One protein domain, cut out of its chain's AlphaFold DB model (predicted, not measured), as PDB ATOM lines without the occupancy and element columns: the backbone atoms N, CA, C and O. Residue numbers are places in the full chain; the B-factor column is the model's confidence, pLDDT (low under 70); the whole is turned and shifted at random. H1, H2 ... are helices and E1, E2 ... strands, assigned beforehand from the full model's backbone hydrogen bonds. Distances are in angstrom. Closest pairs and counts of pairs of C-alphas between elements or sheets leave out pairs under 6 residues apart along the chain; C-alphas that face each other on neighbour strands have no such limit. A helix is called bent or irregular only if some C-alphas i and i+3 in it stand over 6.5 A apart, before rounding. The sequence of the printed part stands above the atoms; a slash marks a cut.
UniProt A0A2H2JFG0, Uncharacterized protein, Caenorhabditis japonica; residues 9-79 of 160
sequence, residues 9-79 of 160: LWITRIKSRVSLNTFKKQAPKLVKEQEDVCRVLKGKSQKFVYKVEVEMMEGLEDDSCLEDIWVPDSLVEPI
ATOM      1  N   LEU A   9      43.534   7.170 -40.696       79.56
ATOM      2  CA  LEU A   9      42.386   6.890 -41.561       79.56
ATOM      3  C   LEU A   9      41.215   6.347 -40.737       79.56
ATOM      4  O   LEU A   9      40.212   7.036 -40.557       79.56
ATOM      5  N   TRP A  10      41.370   5.136 -40.202       77.69
ATOM      6  CA  TRP A  10      40.375   4.449 -39.382       77.69
ATOM      7  C   TRP A  10      41.040   3.637 -38.268       77.69
ATOM      8  O   TRP A  10      42.241   3.361 -38.296       77.69
ATOM      9  N   ILE A  11      40.241   3.281 -37.263       82.50
ATOM     10  CA  ILE A  11      40.649   2.405 -36.162       82.50
ATOM     11  C   ILE A  11      40.519   0.961 -36.636       82.50
ATOM     12  O   ILE A  11      39.424   0.542 -37.001       82.50
ATOM     13  N   THR A  12      41.620   0.214 -36.628       80.69
ATOM     14  CA  THR A  12      41.637  -1.203 -37.018       80.69
ATOM     15  C   THR A  12      41.296  -2.110 -35.846       80.69
ATOM     16  O   THR A  12      40.560  -3.076 -36.011       80.69
ATOM     17  N   ARG A  13      41.810  -1.803 -34.649       81.94
ATOM     18  CA  ARG A  13      41.536  -2.580 -33.432       81.94
ATOM     19  C   ARG A  13      41.697  -1.766 -32.162       81.94
ATOM     20  O   ARG A  13      42.533  -0.865 -32.072       81.94
ATOM     21  N   ILE A  14      40.947  -2.138 -31.133       83.69
ATOM     22  CA  ILE A  14      41.110  -1.611 -29.779       83.69
ATOM     23  C   ILE A  14      42.031  -2.565 -29.015       83.69
ATOM     24  O   ILE A  14      41.714  -3.737 -28.849       83.69
ATOM     25  N   LYS A  15      43.178  -2.060 -28.545       82.25
ATOM     26  CA  LYS A  15      44.218  -2.828 -27.836       82.25
ATOM     27  C   LYS A  15      44.122  -2.764 -26.320       82.25
ATOM     28  O   LYS A  15      44.605  -3.671 -25.659       82.25
ATOM     29  N   SER A  16      43.601  -1.676 -25.747       83.62
ATOM     30  CA  SER A  16      43.381  -1.567 -24.297       83.62
ATOM     31  C   SER A  16      42.355  -0.514 -23.922       83.62
ATOM     32  O   SER A  16      42.200   0.496 -24.604       83.62
ATOM     33  N   ARG A  17      41.672  -0.739 -22.794       85.62
ATOM     34  CA  ARG A  17      40.801   0.237 -22.136       85.62
ATOM     35  C   ARG A  17      41.401   0.607 -20.787       85.62
ATOM     36  O   ARG A  17      41.567  -0.248 -19.924       85.62
ATOM     37  N   VAL A  18      41.663   1.892 -20.565       84.25
ATOM     38  CA  VAL A  18      42.150   2.401 -19.274       84.25
ATOM     39  C   VAL A  18      41.247   3.505 -18.742       84.25
ATOM     40  O   VAL A  18      40.670   4.294 -19.491       84.25
ATOM     41  N   SER A  19      41.136   3.601 -17.416       85.56
ATOM     42  CA  SER A  19      40.442   4.734 -16.800       85.56
ATOM     43  C   SER A  19      41.218   6.032 -17.035       85.56
ATOM     44  O   SER A  19      42.453   6.052 -17.036       85.56
ATOM     45  N   LEU A  20      40.502   7.148 -17.148       83.31
ATOM     46  CA  LEU A  20      41.098   8.474 -17.324       83.31
ATOM     47  C   LEU A  20      42.067   8.845 -16.183       83.31
ATOM     48  O   LEU A  20      43.074   9.520 -16.404       83.31
ATOM     49  N   ASN A  21      41.809   8.361 -14.964       83.06
ATOM     50  CA  ASN A  21      42.703   8.547 -13.819       83.06
ATOM     51  C   ASN A  21      44.005   7.751 -13.963       83.06
ATOM     52  O   ASN A  21      45.078   8.268 -13.648       83.06
ATOM     53  N   THR A  22      43.920   6.509 -14.445       84.31
ATOM     54  CA  THR A  22      45.089   5.661 -14.712       84.31
ATOM     55  C   THR A  22      45.918   6.247 -15.850       84.31
ATOM     56  O   THR A  22      47.125   6.429 -15.691       84.31
ATOM     57  N   PHE A  23      45.265   6.659 -16.940       83.62
ATOM     58  CA  PHE A  23      45.915   7.316 -18.071       83.62
ATOM     59  C   PHE A  23      46.670   8.574 -17.639       83.62
ATOM     60  O   PHE A  23      47.854   8.702 -17.924       83.62
ATOM     61  N   LYS A  24      46.058   9.471 -16.854       82.19
ATOM     62  CA  LYS A  24      46.736  10.682 -16.347       82.19
ATOM     63  C   LYS A  24      47.975  10.390 -15.498       82.19
ATOM     64  O   LYS A  24      48.912  11.183 -15.508       82.19
ATOM     65  N   LYS A  25      47.996   9.278 -14.757       83.19
ATOM     66  CA  LYS A  25      49.169   8.851 -13.973       83.19
ATOM     67  C   LYS A  25      50.279   8.270 -14.855       83.19
ATOM     68  O   LYS A  25      51.451   8.387 -14.503       83.19
ATOM     69  N   GLN A  26      49.920   7.637 -15.972       77.25
ATOM     70  CA  GLN A  26      50.856   7.008 -16.908       77.25
ATOM     71  C   GLN A  26      51.352   7.967 -18.000       77.25
ATOM     72  O   GLN A  26      52.507   7.871 -18.403       77.25
ATOM     73  N   ALA A  27      50.542   8.943 -18.413       72.44
ATOM     74  CA  ALA A  27      50.848   9.897 -19.476       72.44
ATOM     75  C   ALA A  27      52.208  10.604 -19.300       72.44
ATOM     76  O   ALA A  27      52.968  10.639 -20.262       72.44
ATOM     77  N   PRO A  28      52.619  11.072 -18.101       70.94
ATOM     78  CA  PRO A  28      53.941  11.678 -17.918       70.94
ATOM     79  C   PRO A  28      55.111  10.715 -18.159       70.94
ATOM     80  O   PRO A  28      56.213  11.159 -18.470       70.94
ATOM     81  N   LYS A  29      54.894   9.403 -17.989       69.25
ATOM     82  CA  LYS A  29      55.899   8.366 -18.266       69.25
ATOM     83  C   LYS A  29      55.979   8.077 -19.764       69.25
ATOM     84  O   LYS A  29      57.080   7.974 -20.289       69.25
ATOM     85  N   LEU A  30      54.825   8.038 -20.427       63.53
ATOM     86  CA  LEU A  30      54.691   7.826 -21.870       63.53
ATOM     87  C   LEU A  30      55.226   9.012 -22.695       63.53
ATOM     88  O   LEU A  30      55.721   8.828 -23.794       63.53
ATOM     89  N   VAL A  31      55.234  10.235 -22.148       58.50
ATOM     90  CA  VAL A  31      55.820  11.426 -22.805       58.50
ATOM     91  C   VAL A  31      57.337  11.299 -23.052       58.50
ATOM     92  O   VAL A  31      57.884  12.050 -23.859       58.50
ATOM     93  N   LYS A  32      58.040  10.355 -22.406       51.75
ATOM     94  CA  LYS A  32      59.446  10.062 -22.742       51.75
ATOM     95  C   LYS A  32      59.597   9.339 -24.087       51.75
ATOM     96  O   LYS A  32      60.620   9.529 -24.736       51.75
ATOM     97  N   GLU A  33      58.580   8.601 -24.519       56.81
ATOM     98  CA  GLU A  33      58.447   7.978 -25.842       56.81
ATOM     99  C   GLU A  33      57.532   8.879 -26.692       56.81
ATOM    100  O   GLU A  33      56.414   8.525 -27.038       56.81
ATOM    101  N   GLN A  34      57.993  10.120 -26.903       52.84
ATOM    102  CA  GLN A  34      57.267  11.358 -27.260       52.84
ATOM    103  C   GLN A  34      56.121  11.321 -28.295       52.84
ATOM    104  O   GLN A  34      55.398  12.317 -28.406       52.84
ATOM    105  N   GLU A  35      55.926  10.254 -29.054       58.06
ATOM    106  CA  GLU A  35      55.038  10.245 -30.217       58.06
ATOM    107  C   GLU A  35      53.629   9.717 -29.894       58.06
ATOM    108  O   GLU A  35      52.647  10.264 -30.406       58.06
ATOM    109  N   ASP A  36      53.499   8.789 -28.940       54.62
ATOM    110  CA  ASP A  36      52.240   8.067 -28.686       54.62
ATOM    111  C   ASP A  36      51.188   8.911 -27.949       54.62
ATOM    112  O   ASP A  36      49.990   8.869 -28.245       54.62
ATOM    113  N   VAL A  37      51.612   9.726 -26.977       54.97
ATOM    114  CA  VAL A  37      50.693  10.558 -26.169       54.97
ATOM    115  C   VAL A  37      50.235  11.797 -26.935       54.97
ATOM    116  O   VAL A  37      49.139  12.311 -26.708       54.97
ATOM    117  N   CYS A  38      51.057  12.296 -27.860       56.38
ATOM    118  CA  CYS A  38      50.746  13.503 -28.627       56.38
ATOM    119  C   CYS A  38      49.582  13.304 -29.607       56.38
ATOM    120  O   CYS A  38      49.003  14.289 -30.072       56.38
ATOM    121  N   ARG A  39      49.232  12.051 -29.911       60.25
ATOM    122  CA  ARG A  39      48.198  11.691 -30.883       60.25
ATOM    123  C   ARG A  39      46.822  11.476 -30.274       60.25
ATOM    124  O   ARG A  39      45.929  11.019 -30.980       60.25
ATOM    125  N   VAL A  40      46.623  11.863 -29.010       65.56
ATOM    126  CA  VAL A  40      45.282  11.889 -28.422       65.56
ATOM    127  C   VAL A  40      44.379  12.755 -29.291       65.56
ATOM    128  O   VAL A  40      44.505  13.984 -29.316       65.56
ATOM    129  N   LEU A  41      43.489  12.095 -30.038       63.47
ATOM    130  CA  LEU A  41      42.521  12.762 -30.896       63.47
ATOM    131  C   LEU A  41      41.733  13.736 -30.023       63.47
ATOM    132  O   LEU A  41      41.328  13.385 -28.913       63.47
ATOM    133  N   LYS A  42      41.591  14.983 -30.491       63.66
ATOM    134  CA  LYS A  42      40.981  16.099 -29.751       63.66
ATOM    135  C   LYS A  42      39.514  15.795 -29.420       63.66
ATOM    136  O   LYS A  42      38.607  16.300 -30.069       63.66
ATOM    137  N   GLY A  43      39.282  14.994 -28.394       66.25
ATOM    138  CA  GLY A  43      37.974  14.637 -27.871       66.25
ATOM    139  C   GLY A  43      37.974  14.739 -26.351       66.25
ATOM    140  O   GLY A  43      39.022  14.743 -25.699       66.25
ATOM    141  N   LYS A  44      36.782  14.887 -25.779       69.88
ATOM    142  CA  LYS A  44      36.606  14.932 -24.328       69.88
ATOM    143  C   LYS A  44      36.302  13.522 -23.854       69.88
ATOM    144  O   LYS A  44      35.197  13.048 -24.083       69.88
ATOM    145  N   SER A  45      37.249  12.891 -23.167       72.88
ATOM    146  CA  SER A  45      36.973  11.631 -22.483       72.88
ATOM    147  C   SER A  45      36.222  11.871 -21.175       72.88
ATOM    148  O   SER A  45      36.617  12.727 -20.376       72.88
ATOM    149  N   GLN A  46      35.134  11.132 -20.948       73.44
ATOM    150  CA  GLN A  46      34.354  11.243 -19.710       73.44
ATOM    151  C   GLN A  46      34.837  10.268 -18.638       73.44
ATOM    152  O   GLN A  46      34.923  10.638 -17.464       73.44
ATOM    153  N   LYS A  47      35.153   9.027 -19.020       78.75
ATOM    154  CA  LYS A  47      35.475   7.945 -18.077       78.75
ATOM    155  C   LYS A  47      36.709   7.161 -18.496       78.75
ATOM    156  O   LYS A  47      37.586   6.915 -17.658       78.75
ATOM    157  N   PHE A  48      36.799   6.813 -19.776       83.75
ATOM    158  CA  PHE A  48      37.828   5.916 -20.290       83.75
ATOM    159  C   PHE A  48      38.600   6.530 -21.456       83.75
ATOM    160  O   PHE A  48      38.148   7.455 -22.136       83.75
ATOM    161  N   VAL A  49      39.810   6.018 -21.643       84.56
ATOM    162  CA  VAL A  49      40.656   6.259 -22.807       84.56
ATOM    163  C   VAL A  49      41.063   4.891 -23.331       84.56
ATOM    164  O   VAL A  49      41.349   3.982 -22.548       84.56
ATOM    165  N   TYR A  50      41.066   4.742 -24.643       84.56
ATOM    166  CA  TYR A  50      41.375   3.498 -25.321       84.56
ATOM    167  C   TYR A  50      42.719   3.623 -26.023       84.56
ATOM    168  O   TYR A  50      42.984   4.651 -26.641       84.56
ATOM    169  N   LYS A  51      43.568   2.601 -25.926       85.69
ATOM    170  CA  LYS A  51      44.693   2.437 -26.846       85.69
ATOM    171  C   LYS A  51      44.155   1.694 -28.055       85.69
ATOM    172  O   LYS A  51      43.620   0.597 -27.902       85.69
ATOM    173  N   VAL A  52      44.265   2.292 -29.226       82.69
ATOM    174  CA  VAL A  52      43.764   1.732 -30.476       82.69
ATOM    175  C   VAL A  52      44.890   1.700 -31.491       82.69
ATOM    176  O   VAL A  52      45.754   2.575 -31.485       82.69
ATOM    177  N   GLU A  53      44.875   0.694 -32.345       84.69
ATOM    178  CA  GLU A  53      45.692   0.690 -33.544       84.69
ATOM    179  C   GLU A  53      44.908   1.376 -34.657       84.69
ATOM    180  O   GLU A  53      43.707   1.141 -34.834       84.69
ATOM    181  N   VAL A  54      45.578   2.274 -35.361       82.12
ATOM    182  CA  VAL A  54      45.033   2.996 -36.502       82.12
ATOM    183  C   VAL A  54      45.874   2.728 -37.724       82.12
ATOM    184  O   VAL A  54      47.100   2.646 -37.649       82.12
ATOM    185  N   GLU A  55      45.197   2.666 -38.857       82.56
ATOM    186  CA  GLU A  55      45.855   2.687 -40.148       82.56
ATOM    187  C   GLU A  55      46.124   4.134 -40.564       82.56
ATOM    188  O   GLU A  55      45.282   5.023 -40.406       82.56
ATOM    189  N   MET A  56      47.324   4.392 -41.063       81.38
ATOM    190  CA  MET A  56      47.815   5.717 -41.414       81.38
ATOM    191  C   MET A  56      47.792   5.903 -42.930       81.38
ATOM    192  O   MET A  56      48.186   5.024 -43.684       81.38
ATOM    193  N   MET A  57      47.388   7.094 -43.384       74.38
ATOM    194  CA  MET A  57      47.214   7.410 -44.814       74.38
ATOM    195  C   MET A  57      48.506   7.332 -45.649       74.38
ATOM    196  O   MET A  57      48.451   7.193 -46.867       74.38
ATOM    197  N   GLU A  58      49.672   7.448 -45.015       67.44
ATOM    198  CA  GLU A  58      50.975   7.420 -45.683       67.44
ATOM    199  C   GLU A  58      51.685   6.097 -45.362       67.44
ATOM    200  O   GLU A  58      52.201   5.942 -44.255       67.44
ATOM    201  N   GLY A  59      51.724   5.168 -46.327       58.25
ATOM    202  CA  GLY A  59      52.436   3.885 -46.193       58.25
ATOM    203  C   GLY A  59      51.684   2.643 -46.679       58.25
ATOM    204  O   GLY A  59      51.913   1.577 -46.131       58.25
ATOM    205  N   LEU A  60      50.807   2.764 -47.685       54.03
ATOM    206  CA  LEU A  60      49.869   1.717 -48.138       54.03
ATOM    207  C   LEU A  60      50.513   0.393 -48.620       54.03
ATOM    208  O   LEU A  60      49.791  -0.547 -48.929       54.03
ATOM    209  N   GLU A  61      51.845   0.318 -48.699       53.84
ATOM    210  CA  GLU A  61      52.594  -0.850 -49.188       53.84
ATOM    211  C   GLU A  61      53.494  -1.512 -48.124       53.84
ATOM    212  O   GLU A  61      54.039  -2.579 -48.391       53.84
ATOM    213  N   ASP A  62      53.626  -0.942 -46.917       57.72
ATOM    214  CA  ASP A  62      54.483  -1.482 -45.850       57.72
ATOM    215  C   ASP A  62      53.691  -1.692 -44.547       57.72
ATOM    216  O   ASP A  62      52.909  -0.827 -44.155       57.72
ATOM    217  N   ASP A  63      54.016  -2.745 -43.779       56.72
ATOM    218  CA  ASP A  63      53.513  -3.015 -42.406       56.72
ATOM    219  C   ASP A  63      53.714  -1.835 -41.417       56.72
ATOM    220  O   ASP A  63      53.246  -1.853 -40.279       56.72
ATOM    221  N   SER A  64      54.416  -0.781 -41.846       60.09
ATOM    222  CA  SER A  64      54.577   0.499 -41.148       60.09
ATOM    223  C   SER A  64      53.345   1.418 -41.191       60.09
ATOM    224  O   SER A  64      53.399   2.534 -40.663       60.09
ATOM    225  N   CYS A  65      52.252   0.993 -41.834       70.75
ATOM    226  CA  CYS A  65      51.006   1.755 -41.909       70.75
ATOM    227  C   CYS A  65      50.183   1.711 -40.613       70.75
ATOM    228  O   CYS A  65      49.306   2.554 -40.438       70.75
ATOM    229  N   LEU A  66      50.468   0.778 -39.697       77.94
ATOM    230  CA  LEU A  66      49.749   0.625 -38.435       77.94
ATOM    231  C   LEU A  66      50.486   1.328 -37.292       77.94
ATOM    232  O   LEU A  66      51.653   1.050 -37.016       77.94
ATOM    233  N   GLU A  67      49.795   2.221 -36.589       79.44
ATOM    234  CA  GLU A  67      50.338   2.923 -35.425       79.44
ATOM    235  C   GLU A  67      49.381   2.860 -34.235       79.44
ATOM    236  O   GLU A  67      48.160   2.877 -34.377       79.44
ATOM    237  N   ASP A  68      49.948   2.836 -33.031       81.94
ATOM    238  CA  ASP A  68      49.183   2.862 -31.793       81.94
ATOM    239  C   ASP A  68      48.919   4.296 -31.342       81.94
ATOM    240  O   ASP A  68      49.841   5.087 -31.139       81.94
ATOM    241  N   ILE A  69      47.653   4.627 -31.101       81.00
ATOM    242  CA  ILE A  69      47.255   5.931 -30.574       81.00
ATOM    243  C   ILE A  69      46.282   5.790 -29.407       81.00
ATOM    244  O   ILE A  69      45.596   4.786 -29.232       81.00
ATOM    245  N   TRP A  70      46.199   6.839 -28.596       83.25
ATOM    246  CA  TRP A  70      45.224   6.928 -27.515       83.25
ATOM    247  C   TRP A  70      43.999   7.720 -27.961       83.25
ATOM    248  O   TRP A  70      44.128   8.823 -28.483       83.25
ATOM    249  N   VAL A  71      42.798   7.202 -27.732       82.50
ATOM    250  CA  VAL A  71      41.545   7.816 -28.182       82.50
ATOM    251  C   VAL A  71      40.552   7.903 -27.017       82.50
ATOM    252  O   VAL A  71      40.417   6.957 -26.241       82.50
ATOM    253  N   PRO A  72      39.878   9.049 -26.819       83.25
ATOM    254  CA  PRO A  72      38.849   9.186 -25.793       83.25
ATOM    255  C   PRO A  72      37.610   8.334 -26.095       83.25
ATOM    256  O   PRO A  72      37.260   8.126 -27.254       83.25
ATOM    257  N   ASP A  73      36.894   7.935 -25.042       81.06
ATOM    258  CA  ASP A  73      35.613   7.215 -25.132       81.06
ATOM    259  C   ASP A  73      34.553   7.891 -26.019       81.06
ATOM    260  O   ASP A  73      33.717   7.214 -26.597       81.06
ATOM    261  N   SER A  74      34.616   9.210 -26.200       75.44
ATOM    262  CA  SER A  74      33.709   9.942 -27.089       75.44
ATOM    263  C   SER A  74      33.867   9.633 -28.582       75.44
ATOM    264  O   SER A  74      33.010  10.032 -29.361       75.44
ATOM    265  N   LEU A  75      35.002   9.065 -28.999       72.81
ATOM    266  CA  LEU A  75      35.333   8.814 -30.410       72.81
ATOM    267  C   LEU A  75      35.349   7.323 -30.759       72.81
ATOM    268  O   LEU A  75      35.436   6.977 -31.932       72.81
ATOM    269  N   VAL A  76      35.289   6.459 -29.747       71.19
ATOM    270  CA  VAL A  76      35.167   5.015 -29.909       71.19
ATOM    271  C   VAL A  76      33.721   4.688 -29.585       71.19
ATOM    272  O   VAL A  76      33.355   4.563 -28.417       71.19
ATOM    273  N   GLU A  77      32.873   4.619 -30.610       64.06
ATOM    274  CA  GLU A  77      31.577   3.970 -30.425       64.06
ATOM    275  C   GLU A  77      31.831   2.518 -29.986       64.06
ATOM    276  O   GLU A  77      32.842   1.933 -30.391       64.06
ATOM    277  N   PRO A  78      30.994   1.943 -29.104       55.75
ATOM    278  CA  PRO A  78      31.166   0.581 -28.612       55.75
ATOM    279  C   PRO A  78      30.882  -0.408 -29.748       55.75
ATOM    280  O   PRO A  78      29.807  -0.987 -29.838       55.75
ATOM    281  N   ILE A  79      31.845  -0.565 -30.646       55.22
ATOM    282  CA  ILE A  79      31.851  -1.603 -31.664       55.22
ATOM    283  C   ILE A  79      32.459  -2.819 -30.977       55.22
ATOM    284  O   ILE A  79      33.680  -2.908 -30.857       55.22
TER     285      ILE A  79
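This is residues 9 to 79 of the 160 residues of an uncharacterized protein of Caenorhabditis japonica (UniProt A0A2H2JFG0). A strongly twisted sheet of three strands, E1, E2 and E3, forms one wall, and a single short helix, H1, packs over one end of it, with its residues 20 to 24 nearest the sheet and mostly by E2. A long stretch with no named element, residues 31 to 47, leads from H1 back to the sheet, and the loop of the E2 and E3 hairpin lies at the far end of the longest axis from H1. The printed part has 71 residues, with the order E1, H1, E2, E3 along the chain; the sheet's order is E1, E2, E3, with antiparallel neighbours, and the class is mixed, helices and strands. The whole is compact, with a radius of gyration of the C-alphas of 12.4 A, and spans 38 by 31 by 19 A.

Start with E1, residues 9 to 19, an edge strand that bends by 76 degrees at residue 13. Beside it look for its antiparallel neighbour E2, residues 48 to 56, the inner strand, which bends by 51 degrees at residue 53; their directions stand at 156 degrees. Across this pair N 12 and O 53 are 2.9 A apart and N 51 and O 16 are 2.8 A apart, within hydrogen-bond range. The other edge strand, E3, residues 66 to 72, is antiparallel to E2 at 149 degrees and forms a hairpin with it; here N 52 and O 69 are 2.8 A apart, within hydrogen-bond range. H1, residues 20 to 30, is on the sheet at a height of 10.5 A; it lies over E2, and only just over E1, with 3 of its C-alphas falling there. On the local plane its line stands at 16 degrees to that of E2, along the strands. The closest C-alphas of H1 and E2 are those of Leu 20 and Phe 48, 5.1 A apart. H1 is only just irregular: C-alphas 25 and 28 are 6.8 A apart. In its backbone 5 of 7 O i to N i+4 pairs are within hydrogen-bond range.

Find C-alpha 9 at (42.386, 6.890, -41.561); from there E1 runs 24.9 A to Ser 19. H1 follows at once, from C-alpha 20 at (41.098, 8.474, -17.324) to Leu 30, 14.3 A. E2 runs 23.4 A from Phe 48 to Met 56. E3 runs 18.8 A from Leu 66 to C-alpha 72 at (38.849, 9.186, -25.793).

The two C-alphas farthest apart, those of Asn 21 and Glu 61, are 37.9 A from each other. Reading from residue 9 to 79 you meet no cut. The link from E1 to H1 is tight, that from H1 to E2 is long, with 17 residues, and that from E2 to E3 is short, with 9. The mean pLDDT of the printed part is 72.8; look for values under 70 at residues 29 to 44, 58 to 64 and 77 to 79.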